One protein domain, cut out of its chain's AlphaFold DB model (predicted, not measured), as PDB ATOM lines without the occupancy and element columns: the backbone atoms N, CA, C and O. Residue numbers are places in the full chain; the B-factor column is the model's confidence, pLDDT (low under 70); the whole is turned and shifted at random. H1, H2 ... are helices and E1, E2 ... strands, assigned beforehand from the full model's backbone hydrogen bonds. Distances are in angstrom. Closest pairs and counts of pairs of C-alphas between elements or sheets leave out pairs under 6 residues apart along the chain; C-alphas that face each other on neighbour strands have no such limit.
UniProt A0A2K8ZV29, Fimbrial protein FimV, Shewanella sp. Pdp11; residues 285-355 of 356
ATOM      1  N   TRP A 285      41.115 -50.662 -39.972       94.44
ATOM      2  CA  TRP A 285      41.935 -50.089 -41.043       94.44
ATOM      3  C   TRP A 285      41.443 -50.483 -42.446       94.44
ATOM      4  O   TRP A 285      41.329 -49.624 -43.314       94.44
ATOM      5  N   ARG A 286      41.079 -51.757 -42.678       93.44
ATOM      6  CA  ARG A 286      40.559 -52.224 -43.980       93.44
ATOM      7  C   ARG A 286      39.192 -51.617 -44.310       93.44
ATOM      8  O   ARG A 286      38.925 -51.331 -45.475       93.44
ATOM      9  N   ILE A 287      38.351 -51.398 -43.299       94.44
ATOM     10  CA  ILE A 287      37.046 -50.737 -43.450       94.44
ATOM     11  C   ILE A 287      37.255 -49.248 -43.762       94.44
ATOM     12  O   ILE A 287      36.739 -48.744 -44.755       94.44
ATOM     13  N   ALA A 288      38.078 -48.559 -42.972       95.88
ATOM     14  CA  ALA A 288      38.400 -47.150 -43.163       95.88
ATOM     15  C   ALA A 288      39.071 -46.875 -44.518       95.88
ATOM     16  O   ALA A 288      38.680 -45.940 -45.201       95.88
ATOM     17  N   ASN A 289      40.014 -47.712 -44.966       95.25
ATOM     18  CA  ASN A 289      40.679 -47.559 -46.266       95.25
ATOM     19  C   ASN A 289      39.713 -47.718 -47.461       95.25
ATOM     20  O   ASN A 289      40.018 -47.252 -48.555       95.25
ATOM     21  N   ARG A 290      38.560 -48.376 -47.277       95.00
ATOM     22  CA  ARG A 290      37.479 -48.414 -48.273       95.00
ATOM     23  C   ARG A 290      36.800 -47.039 -48.315       95.00
ATOM     24  O   ARG A 290      36.995 -46.294 -49.271       95.00
ATOM     25  N   TYR A 291      36.137 -46.683 -47.216       95.31
ATOM     26  CA  TYR A 291      35.273 -45.504 -47.107       95.31
ATOM     27  C   TYR A 291      35.997 -44.146 -47.087       95.31
ATOM     28  O   TYR A 291      35.381 -43.124 -47.364       95.31
ATOM     29  N   ALA A 292      37.307 -44.111 -46.823       95.50
ATOM     30  CA  ALA A 292      38.119 -42.893 -46.891       95.50
ATOM     31  C   ALA A 292      38.033 -42.192 -48.261       95.50
ATOM     32  O   ALA A 292      37.998 -40.968 -48.314       95.50
ATOM     33  N   ASN A 293      37.933 -42.963 -49.352       91.81
ATOM     34  CA  ASN A 293      37.776 -42.422 -50.707       91.81
ATOM     35  C   ASN A 293      36.353 -41.892 -50.952       91.81
ATOM     36  O   ASN A 293      36.191 -40.868 -51.603       91.81
ATOM     37  N   ASP A 294      35.330 -42.556 -50.401       92.00
ATOM     38  CA  ASP A 294      33.924 -42.129 -50.504       92.00
ATOM     39  C   ASP A 294      33.635 -40.839 -49.705       92.00
ATOM     40  O   ASP A 294      32.621 -40.178 -49.929       92.00
ATOM     41  N   TRP A 295      34.513 -40.489 -48.758       94.19
ATOM     42  CA  TRP A 295      34.411 -39.306 -47.894       94.19
ATOM     43  C   TRP A 295      35.460 -38.219 -48.189       94.19
ATOM     44  O   TRP A 295      35.420 -37.180 -47.538       94.19
ATOM     45  N   ASP A 296      36.378 -38.448 -49.135       94.25
ATOM     46  CA  ASP A 296      37.533 -37.584 -49.456       94.25
ATOM     47  C   ASP A 296      38.411 -37.225 -48.232       94.25
ATOM     48  O   ASP A 296      38.817 -36.083 -48.018       94.25
ATOM     49  N   VAL A 297      38.703 -38.221 -47.385       95.69
ATOM     50  CA  VAL A 297      39.524 -38.062 -46.168       95.69
ATOM     51  C   VAL A 297      40.698 -39.043 -46.114       95.69
ATOM     52  O   VAL A 297      40.755 -40.033 -46.839       95.69
ATOM     53  N   SER A 298      41.652 -38.814 -45.205       96.25
ATOM     54  CA  SER A 298      42.728 -39.784 -44.957       96.25
ATOM     55  C   SER A 298      42.216 -41.036 -44.229       96.25
ATOM     56  O   SER A 298      41.239 -40.992 -43.478       96.25
ATOM     57  N   VAL A 299      42.920 -42.163 -44.381       96.56
ATOM     58  CA  VAL A 299      42.558 -43.424 -43.707       96.56
ATOM     59  C   VAL A 299      42.502 -43.258 -42.182       96.56
ATOM     60  O   VAL A 299      41.590 -43.787 -41.557       96.56
ATOM     61  N   TYR A 300      43.401 -42.472 -41.576       96.44
ATOM     62  CA  TYR A 300      43.381 -42.214 -40.128       96.44
ATOM     63  C   TYR A 300      42.163 -41.386 -39.690       96.44
ATOM     64  O   TYR A 300      41.588 -41.666 -38.640       96.44
ATOM     65  N   VAL A 301      41.727 -40.424 -40.514       97.00
ATOM     66  CA  VAL A 301      40.491 -39.648 -40.294       97.00
ATOM     67  C   VAL A 301      39.284 -40.580 -40.309       97.00
ATOM     68  O   VAL A 301      38.501 -40.589 -39.360       97.00
ATOM     69  N   ALA A 302      39.174 -41.434 -41.331       96.94
ATOM     70  CA  ALA A 302      38.112 -42.430 -41.419       96.94
ATOM     71  C   ALA A 302      38.147 -43.425 -40.240       96.94
ATOM     72  O   ALA A 302      37.099 -43.730 -39.678       96.94
ATOM     73  N   MET A 303      39.324 -43.892 -39.801       96.25
ATOM     74  CA  MET A 303      39.446 -44.780 -38.632       96.25
ATOM     75  C   MET A 303      38.949 -44.121 -37.340       96.25
ATOM     76  O   MET A 303      38.170 -44.739 -36.613       96.25
ATOM     77  N   LEU A 304      39.373 -42.886 -37.050       96.94
ATOM     78  CA  LEU A 304      38.941 -42.161 -35.851       96.94
ATOM     79  C   LEU A 304      37.446 -41.832 -35.894       96.94
ATOM     80  O   LEU A 304      36.749 -42.067 -34.908       96.94
ATOM     81  N   ALA A 305      36.937 -41.379 -37.041       96.94
ATOM     82  CA  ALA A 305      35.530 -41.038 -37.196       96.94
ATOM     83  C   ALA A 305      34.611 -42.267 -37.065       96.94
ATOM     84  O   ALA A 305      33.607 -42.210 -36.356       96.94
ATOM     85  N   ILE A 306      34.975 -43.404 -37.674       95.88
ATOM     86  CA  ILE A 306      34.247 -44.674 -37.501       95.88
ATOM     87  C   ILE A 306      34.308 -45.140 -36.041       95.88
ATOM     88  O   ILE A 306      33.307 -45.642 -35.530       95.88
ATOM     89  N   TYR A 307      35.448 -44.973 -35.361       96.00
ATOM     90  CA  TYR A 307      35.598 -45.342 -33.953       96.00
ATOM     91  C   TYR A 307      34.691 -44.512 -33.030       96.00
ATOM     92  O   TYR A 307      33.957 -45.078 -32.218       96.00
ATOM     93  N   GLU A 308      34.698 -43.186 -33.180       95.00
ATOM     94  CA  GLU A 308      33.911 -42.261 -32.355       95.00
ATOM     95  C   GLU A 308      32.403 -42.348 -32.626       95.00
ATOM     96  O   GLU A 308      31.613 -42.282 -31.688       95.00
ATOM     97  N   ALA A 309      31.993 -42.593 -33.874       95.69
ATOM     98  CA  ALA A 309      30.589 -42.830 -34.208       95.69
ATOM     99  C   ALA A 309      30.052 -44.183 -33.691       95.69
ATOM    100  O   ALA A 309      28.838 -44.371 -33.620       95.69
ATOM    101  N   ASN A 310      30.927 -45.135 -33.332       95.31
ATOM    102  CA  ASN A 310      30.546 -46.515 -33.007       95.31
ATOM    103  C   ASN A 310      31.217 -47.084 -31.739       95.31
ATOM    104  O   ASN A 310      31.711 -48.215 -31.777       95.31
ATOM    105  N   PRO A 311      31.212 -46.401 -30.576       93.12
ATOM    106  CA  PRO A 311      31.934 -46.863 -29.383       93.12
ATOM    107  C   PRO A 311      31.497 -48.267 -28.928       93.12
ATOM    108  O   PRO A 311      32.316 -49.079 -28.495       93.12
ATOM    109  N   ALA A 312      30.216 -48.609 -29.110       93.06
ATOM    110  CA  ALA A 312      29.669 -49.928 -28.798       93.06
ATOM    111  C   ALA A 312      30.207 -51.067 -29.694       93.06
ATOM    112  O   ALA A 312      30.151 -52.231 -29.286       93.06
ATOM    113  N   ALA A 313      30.761 -50.775 -30.874       94.50
ATOM    114  CA  ALA A 313      31.339 -51.778 -31.773       94.50
ATOM    115  C   ALA A 313      32.721 -52.276 -31.313       94.50
ATOM    116  O   ALA A 313      33.135 -53.378 -31.681       94.50
ATOM    117  N   PHE A 314      33.411 -51.511 -30.465       94.31
ATOM    118  CA  PHE A 314      34.760 -51.817 -29.994       94.31
ATOM    119  C   PHE A 314      34.757 -52.430 -28.591       94.31
ATOM    120  O   PHE A 314      33.800 -52.320 -27.817       94.31
ATOM    121  N   SER A 315      35.830 -53.145 -28.264       92.38
ATOM    122  CA  SER A 315      35.986 -53.842 -26.985       92.38
ATOM    123  C   SER A 315      37.001 -53.123 -26.101       92.38
ATOM    124  O   SER A 315      38.107 -52.820 -26.544       92.38
ATOM    125  N   LYS A 316      36.644 -52.881 -24.831       87.81
ATOM    126  CA  LYS A 316      37.506 -52.219 -23.828       87.81
ATOM    127  C   LYS A 316      38.053 -50.848 -24.283       87.81
ATOM    128  O   LYS A 316      39.182 -50.513 -23.946       87.81
ATOM    129  N   ASN A 317      37.282 -50.100 -25.080       86.94
ATOM    130  CA  ASN A 317      37.676 -48.819 -25.691       86.94
ATOM    131  C   ASN A 317      39.019 -48.869 -26.455       86.94
ATOM    132  O   ASN A 317      39.755 -47.886 -26.500       86.94
ATOM    133  N   LYS A 318      39.354 -50.021 -27.058       89.50
ATOM    134  CA  LYS A 318      40.536 -50.171 -27.915       89.50
ATOM    135  C   LYS A 318      40.145 -50.079 -29.385       89.50
ATOM    136  O   LYS A 318      39.368 -50.900 -29.870       89.50
ATOM    137  N   ILE A 319      40.752 -49.135 -30.101       90.25
ATOM    138  CA  ILE A 319      40.457 -48.838 -31.512       90.25
ATOM    139  C   ILE A 319      40.676 -50.032 -32.459       90.25
ATOM    140  O   ILE A 319      39.936 -50.214 -33.422       90.25
ATOM    141  N   ASN A 320      41.602 -50.932 -32.119       89.62
ATOM    142  CA  ASN A 320      41.869 -52.159 -32.878       89.62
ATOM    143  C   ASN A 320      40.984 -53.362 -32.490       89.62
ATOM    144  O   ASN A 320      41.135 -54.437 -33.065       89.62
ATOM    145  N   ALA A 321      40.077 -53.224 -31.515       90.62
ATOM    146  CA  ALA A 321      39.302 -54.333 -30.947       90.62
ATOM    147  C   ALA A 321      37.832 -54.353 -31.415       90.62
ATOM    148  O   ALA A 321      36.912 -54.483 -30.597       90.62
ATOM    149  N   LEU A 322      37.625 -54.204 -32.727       93.00
ATOM    150  CA  LEU A 322      36.321 -54.318 -33.388       93.00
ATOM    151  C   LEU A 322      35.711 -55.714 -33.157       93.00
ATOM    152  O   LEU A 322      36.386 -56.732 -33.318       93.00
ATOM    153  N   LYS A 323      34.432 -55.770 -32.774       91.81
ATOM    154  CA  LYS A 323      33.688 -57.024 -32.561       91.81
ATOM    155  C   LYS A 323      33.185 -57.569 -33.896       91.81
ATOM    156  O   LYS A 323      32.552 -56.839 -34.648       91.81
ATOM    157  N   SER A 324      33.363 -58.867 -34.143       83.50
ATOM    158  CA  SER A 324      33.090 -59.518 -35.441       83.50
ATOM    159  C   SER A 324      31.654 -59.416 -35.976       83.50
ATOM    160  O   SER A 324      31.454 -59.674 -37.156       83.50
ATOM    161  N   ASN A 325      30.682 -59.080 -35.117       82.62
ATOM    162  CA  ASN A 325      29.247 -58.986 -35.426       82.62
ATOM    163  C   ASN A 325      28.646 -57.625 -35.002       82.62
ATOM    164  O   ASN A 325      27.456 -57.545 -34.699       82.62
ATOM    165  N   ALA A 326      29.449 -56.563 -34.880       90.12
ATOM    166  CA  ALA A 326      28.918 -55.237 -34.560       90.12
ATOM    167  C   ALA A 326      28.248 -54.592 -35.783       90.12
ATOM    168  O   ALA A 326      28.823 -54.596 -36.869       90.12
ATOM    169  N   ALA A 327      27.090 -53.959 -35.603       91.25
ATOM    170  CA  ALA A 327      26.641 -52.957 -36.565       91.25
ATOM    171  C   ALA A 327      27.583 -51.741 -36.492       91.25
ATOM    172  O   ALA A 327      27.964 -51.321 -35.397       91.25
ATOM    173  N   LEU A 328      27.960 -51.200 -37.650       94.00
ATOM    174  CA  LEU A 328      28.724 -49.961 -37.771       94.00
ATOM    175  C   LEU A 328      27.880 -48.943 -38.540       94.00
ATOM    176  O   LEU A 328      27.576 -49.152 -39.710       94.00
ATOM    177  N   SER A 329      27.520 -47.845 -37.890       95.19
ATOM    178  CA  SER A 329      26.924 -46.660 -38.504       95.19
ATOM    179  C   SER A 329      27.999 -45.800 -39.173       95.19
ATOM    180  O   SER A 329      29.151 -45.759 -38.731       95.19
ATOM    181  N   CYS A 330      27.626 -45.070 -40.221       93.94
ATOM    182  CA  CYS A 330      28.504 -44.070 -40.827       93.94
ATOM    183  C   CYS A 330      28.740 -42.882 -39.867       93.94
ATOM    184  O   CYS A 330      27.802 -42.469 -39.178       93.94
ATOM    185  N   PRO A 331      29.952 -42.296 -39.819       95.19
ATOM    186  CA  PRO A 331      30.193 -41.057 -39.089       95.19
ATOM    187  C   PRO A 331      29.437 -39.879 -39.711       95.19
ATOM    188  O   PRO A 331      29.144 -39.862 -40.907       95.19
ATOM    189  N   SER A 332      29.149 -38.859 -38.901       93.75
ATOM    190  CA  SER A 332      28.610 -37.595 -39.407       93.75
ATOM    191  C   SER A 332      29.718 -36.729 -40.017       93.75
ATOM    192  O   SER A 332      30.886 -36.822 -39.633       93.75
ATOM    193  N   GLN A 333      29.338 -35.821 -40.920       91.44
ATOM    194  CA  GLN A 333      30.257 -34.835 -41.509       91.44
ATOM    195  C   GLN A 333      30.967 -33.970 -40.451       91.44
ATOM    196  O   GLN A 333      32.109 -33.569 -40.646       91.44
ATOM    197  N   MET A 334      30.336 -33.742 -39.293       92.69
ATOM    198  CA  MET A 334      30.946 -33.016 -38.174       92.69
ATOM    199  C   MET A 334      32.134 -33.778 -37.562       92.69
ATOM    200  O   MET A 334      33.172 -33.173 -37.310       92.69
ATOM    201  N   ILE A 335      32.014 -35.100 -37.382       93.56
ATOM    202  CA  ILE A 335      33.102 -35.944 -36.857       93.56
ATOM    203  C   ILE A 335      34.223 -36.084 -37.902       93.56
ATOM    204  O   ILE A 335      35.400 -36.065 -37.555       93.56
ATOM    205  N   LEU A 336      33.889 -36.171 -39.195       94.06
ATOM    206  CA  LEU A 336      34.895 -36.166 -40.267       94.06
ATOM    207  C   LEU A 336      35.683 -34.842 -40.296       94.06
ATOM    208  O   LEU A 336      36.913 -34.862 -40.354       94.06
ATOM    209  N   ALA A 337      34.998 -33.701 -40.166       93.94
ATOM    210  CA  ALA A 337      35.624 -32.378 -40.111       93.94
ATOM    211  C   ALA A 337      36.501 -32.168 -38.859       93.94
ATOM    212  O   ALA A 337      37.569 -31.565 -38.958       93.94
ATOM    213  N   GLN A 338      36.101 -32.709 -37.701       94.31
ATOM    214  CA  GLN A 338      36.863 -32.661 -36.442       94.31
ATOM    215  C   GLN A 338      38.277 -33.255 -36.566       94.31
ATOM    216  O   GLN A 338      39.188 -32.817 -35.868       94.31
ATOM    217  N   TYR A 339      38.477 -34.217 -37.472       94.19
ATOM    218  CA  TYR A 339      39.761 -34.887 -37.694       94.19
ATOM    219  C   TYR A 339      40.475 -34.465 -38.992       94.19
ATOM    220  O   TYR A 339      41.460 -35.099 -39.360       94.19
ATOM    221  N   ALA A 340      40.030 -33.408 -39.684       90.88
ATOM    222  CA  ALA A 340      40.469 -33.071 -41.047       90.88
ATOM    223  C   ALA A 340      42.001 -32.989 -41.265       90.88
ATOM    224  O   ALA A 340      42.481 -33.278 -42.364       90.88
ATOM    225  N   ASN A 341      42.798 -32.649 -40.242       95.00
ATOM    226  CA  ASN A 341      44.256 -32.732 -40.332       95.00
ATOM    227  C   ASN A 341      44.746 -34.190 -40.218       95.00
ATOM    228  O   ASN A 341      44.906 -34.740 -39.127       95.00
ATOM    229  N   ALA A 342      45.098 -34.786 -41.360       92.31
ATOM    230  CA  ALA A 342      45.595 -36.159 -41.456       92.31
ATOM    231  C   ALA A 342      46.811 -36.483 -40.557       92.31
ATOM    232  O   ALA A 342      46.938 -37.627 -40.116       92.31
ATOM    233  N   LYS A 343      47.693 -35.513 -40.271       94.06
ATOM    234  CA  LYS A 343      48.879 -35.716 -39.415       94.06
ATOM    235  C   LYS A 343      48.504 -35.773 -37.933       94.06
ATOM    236  O   LYS A 343      49.045 -36.587 -37.188       94.06
ATOM    237  N   GLU A 344      47.567 -34.929 -37.515       95.75
ATOM    238  CA  GLU A 344      47.025 -34.941 -36.153       95.75
ATOM    239  C   GLU A 344      46.139 -36.172 -35.933       95.75
ATOM    240  O   GLU A 344      46.252 -36.823 -34.897       95.75
ATOM    241  N   ALA A 345      45.344 -36.566 -36.933       94.88
ATOM    242  CA  ALA A 345      44.584 -37.813 -36.922       94.88
ATOM    243  C   ALA A 345      45.492 -39.050 -36.775       94.88
ATOM    244  O   ALA A 345      45.177 -39.945 -35.994       94.88
ATOM    245  N   GLN A 346      46.650 -39.092 -37.448       91.88
ATOM    246  CA  GLN A 346      47.630 -40.161 -37.228       91.88
ATOM    247  C   GLN A 346      48.146 -40.169 -35.777       91.88
ATOM    248  O   GLN A 346      48.106 -41.209 -35.124       91.88
ATOM    249  N   ALA A 347      48.569 -39.020 -35.239       93.75
ATOM    250  CA  ALA A 347      49.072 -38.936 -33.863       93.75
ATOM    251  C   ALA A 347      48.003 -39.303 -32.810       93.75
ATOM    252  O   ALA A 347      48.298 -39.975 -31.821       93.75
ATOM    253  N   MET A 348      46.743 -38.914 -33.037       92.31
ATOM    254  CA  MET A 348      45.603 -39.294 -32.195       92.31
ATOM    255  C   MET A 348      45.258 -40.785 -32.301       92.31
ATOM    256  O   MET A 348      44.850 -41.384 -31.305       92.31
ATOM    257  N   PHE A 349      45.437 -41.402 -33.472       93.69
ATOM    258  CA  PHE A 349      45.310 -42.848 -33.644       93.69
ATOM    259  C   PHE A 349      46.407 -43.598 -32.868       93.69
ATOM    260  O   PHE A 349      46.083 -44.439 -32.030       93.69
ATOM    261  N   GLU A 350      47.678 -43.229 -33.056       90.12
ATOM    262  CA  GLU A 350      48.830 -43.832 -32.364       90.12
ATOM    263  C   GLU A 350      48.711 -43.719 -30.827       90.12
ATOM    264  O   GLU A 350      49.003 -44.671 -30.100       90.12
ATOM    265  N   ALA A 351      48.193 -42.597 -30.310       90.25
ATOM    266  CA  ALA A 351      47.906 -42.430 -28.882       90.25
ATOM    267  C   ALA A 351      46.826 -43.405 -28.364       90.25
ATOM    268  O   ALA A 351      46.990 -43.995 -27.291       90.25
ATOM    269  N   LYS A 352      45.753 -43.629 -29.140       87.25
ATOM    270  CA  LYS A 352      44.683 -44.589 -28.802       87.25
ATOM    271  C   LYS A 352      45.133 -46.047 -28.936       87.25
ATOM    272  O   LYS A 352      44.652 -46.893 -28.182       87.25
ATOM    273  N   GLU A 353      46.066 -46.362 -29.839       83.44
ATOM    274  CA  GLU A 353      46.720 -47.680 -29.878       83.44
ATOM    275  C   GLU A 353      47.562 -47.932 -28.620       83.44
ATOM    276  O   GLU A 353      47.473 -49.009 -28.023       83.44
ATOM    277  N   ALA A 354      48.320 -46.921 -28.179       80.94
ATOM    278  CA  ALA A 354      49.121 -46.964 -26.955       80.94
ATOM    279  C   ALA A 354      48.279 -47.027 -25.660       80.94
ATOM    280  O   ALA A 354      48.828 -47.299 -24.593       80.94
ATOM    281  N   GLY A 355      46.961 -46.810 -25.743       70.75
ATOM    282  CA  GLY A 355      46.043 -46.876 -24.603       70.75
ATOM    283  C   GLY A 355      46.171 -45.701 -23.632       70.75
ATOM    284  O   GLY A 355      46.024 -45.911 -22.428       70.75
TER     285      GLY A 355
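What this domain is: This is residues 285 to 355 of the 356 residues of the protein "Fimbrial protein FimV" of Shewanella sp. Pdp11 (UniProt A0A2K8ZV29). Helix H2 is the core, and H1, H3 and the longest helix, H4, pack round it at crossing angles; the stretch from H2 to H3 loops out with the short strand E1. The printed part has 71 residues, with four named helices and one named strand in the order H1, H2, E1, H3, H4, mostly helix. It is compact, with a radius of gyration of the C-alphas of 11.2 A and spans of 27 by 25 by 20 A.

How they stand to each other: H4, residues 342 to 353, touches H2, residues 299 to 309, at a steep tilt of 57 degrees, the same way; their closest C-alphas, of Gln 346 and Tyr 300, are 5.5 A apart. H2 touches H1, residues 285 to 294, about perpendicular at 81 degrees, closest at the C-alphas of Ala 302 and Ala 288, 5.0 A. H2 touches H3, residues 333 to 338, opposite ways at a steep tilt of 67 degrees, only just short of perpendicular; the closest C-alphas, of Ala 305 and Ile 335, are 5.7 A apart. E1, residues 318 to 322, pairs with no named strand. Every O i to N i+4 pair is within hydrogen-bond range in H2, H3 and H4; in H1, 4 of 6.

Where its parts are: H4 is 16.4 A long from first to last C-alpha, ending at C-alpha 353 (46.720, -47.680, -29.878). H1 begins at C-alpha 285 (41.935, -50.089, -41.043).

The domain as a whole: The printed part has no cut, and no printed residue is under 70 in pLDDT.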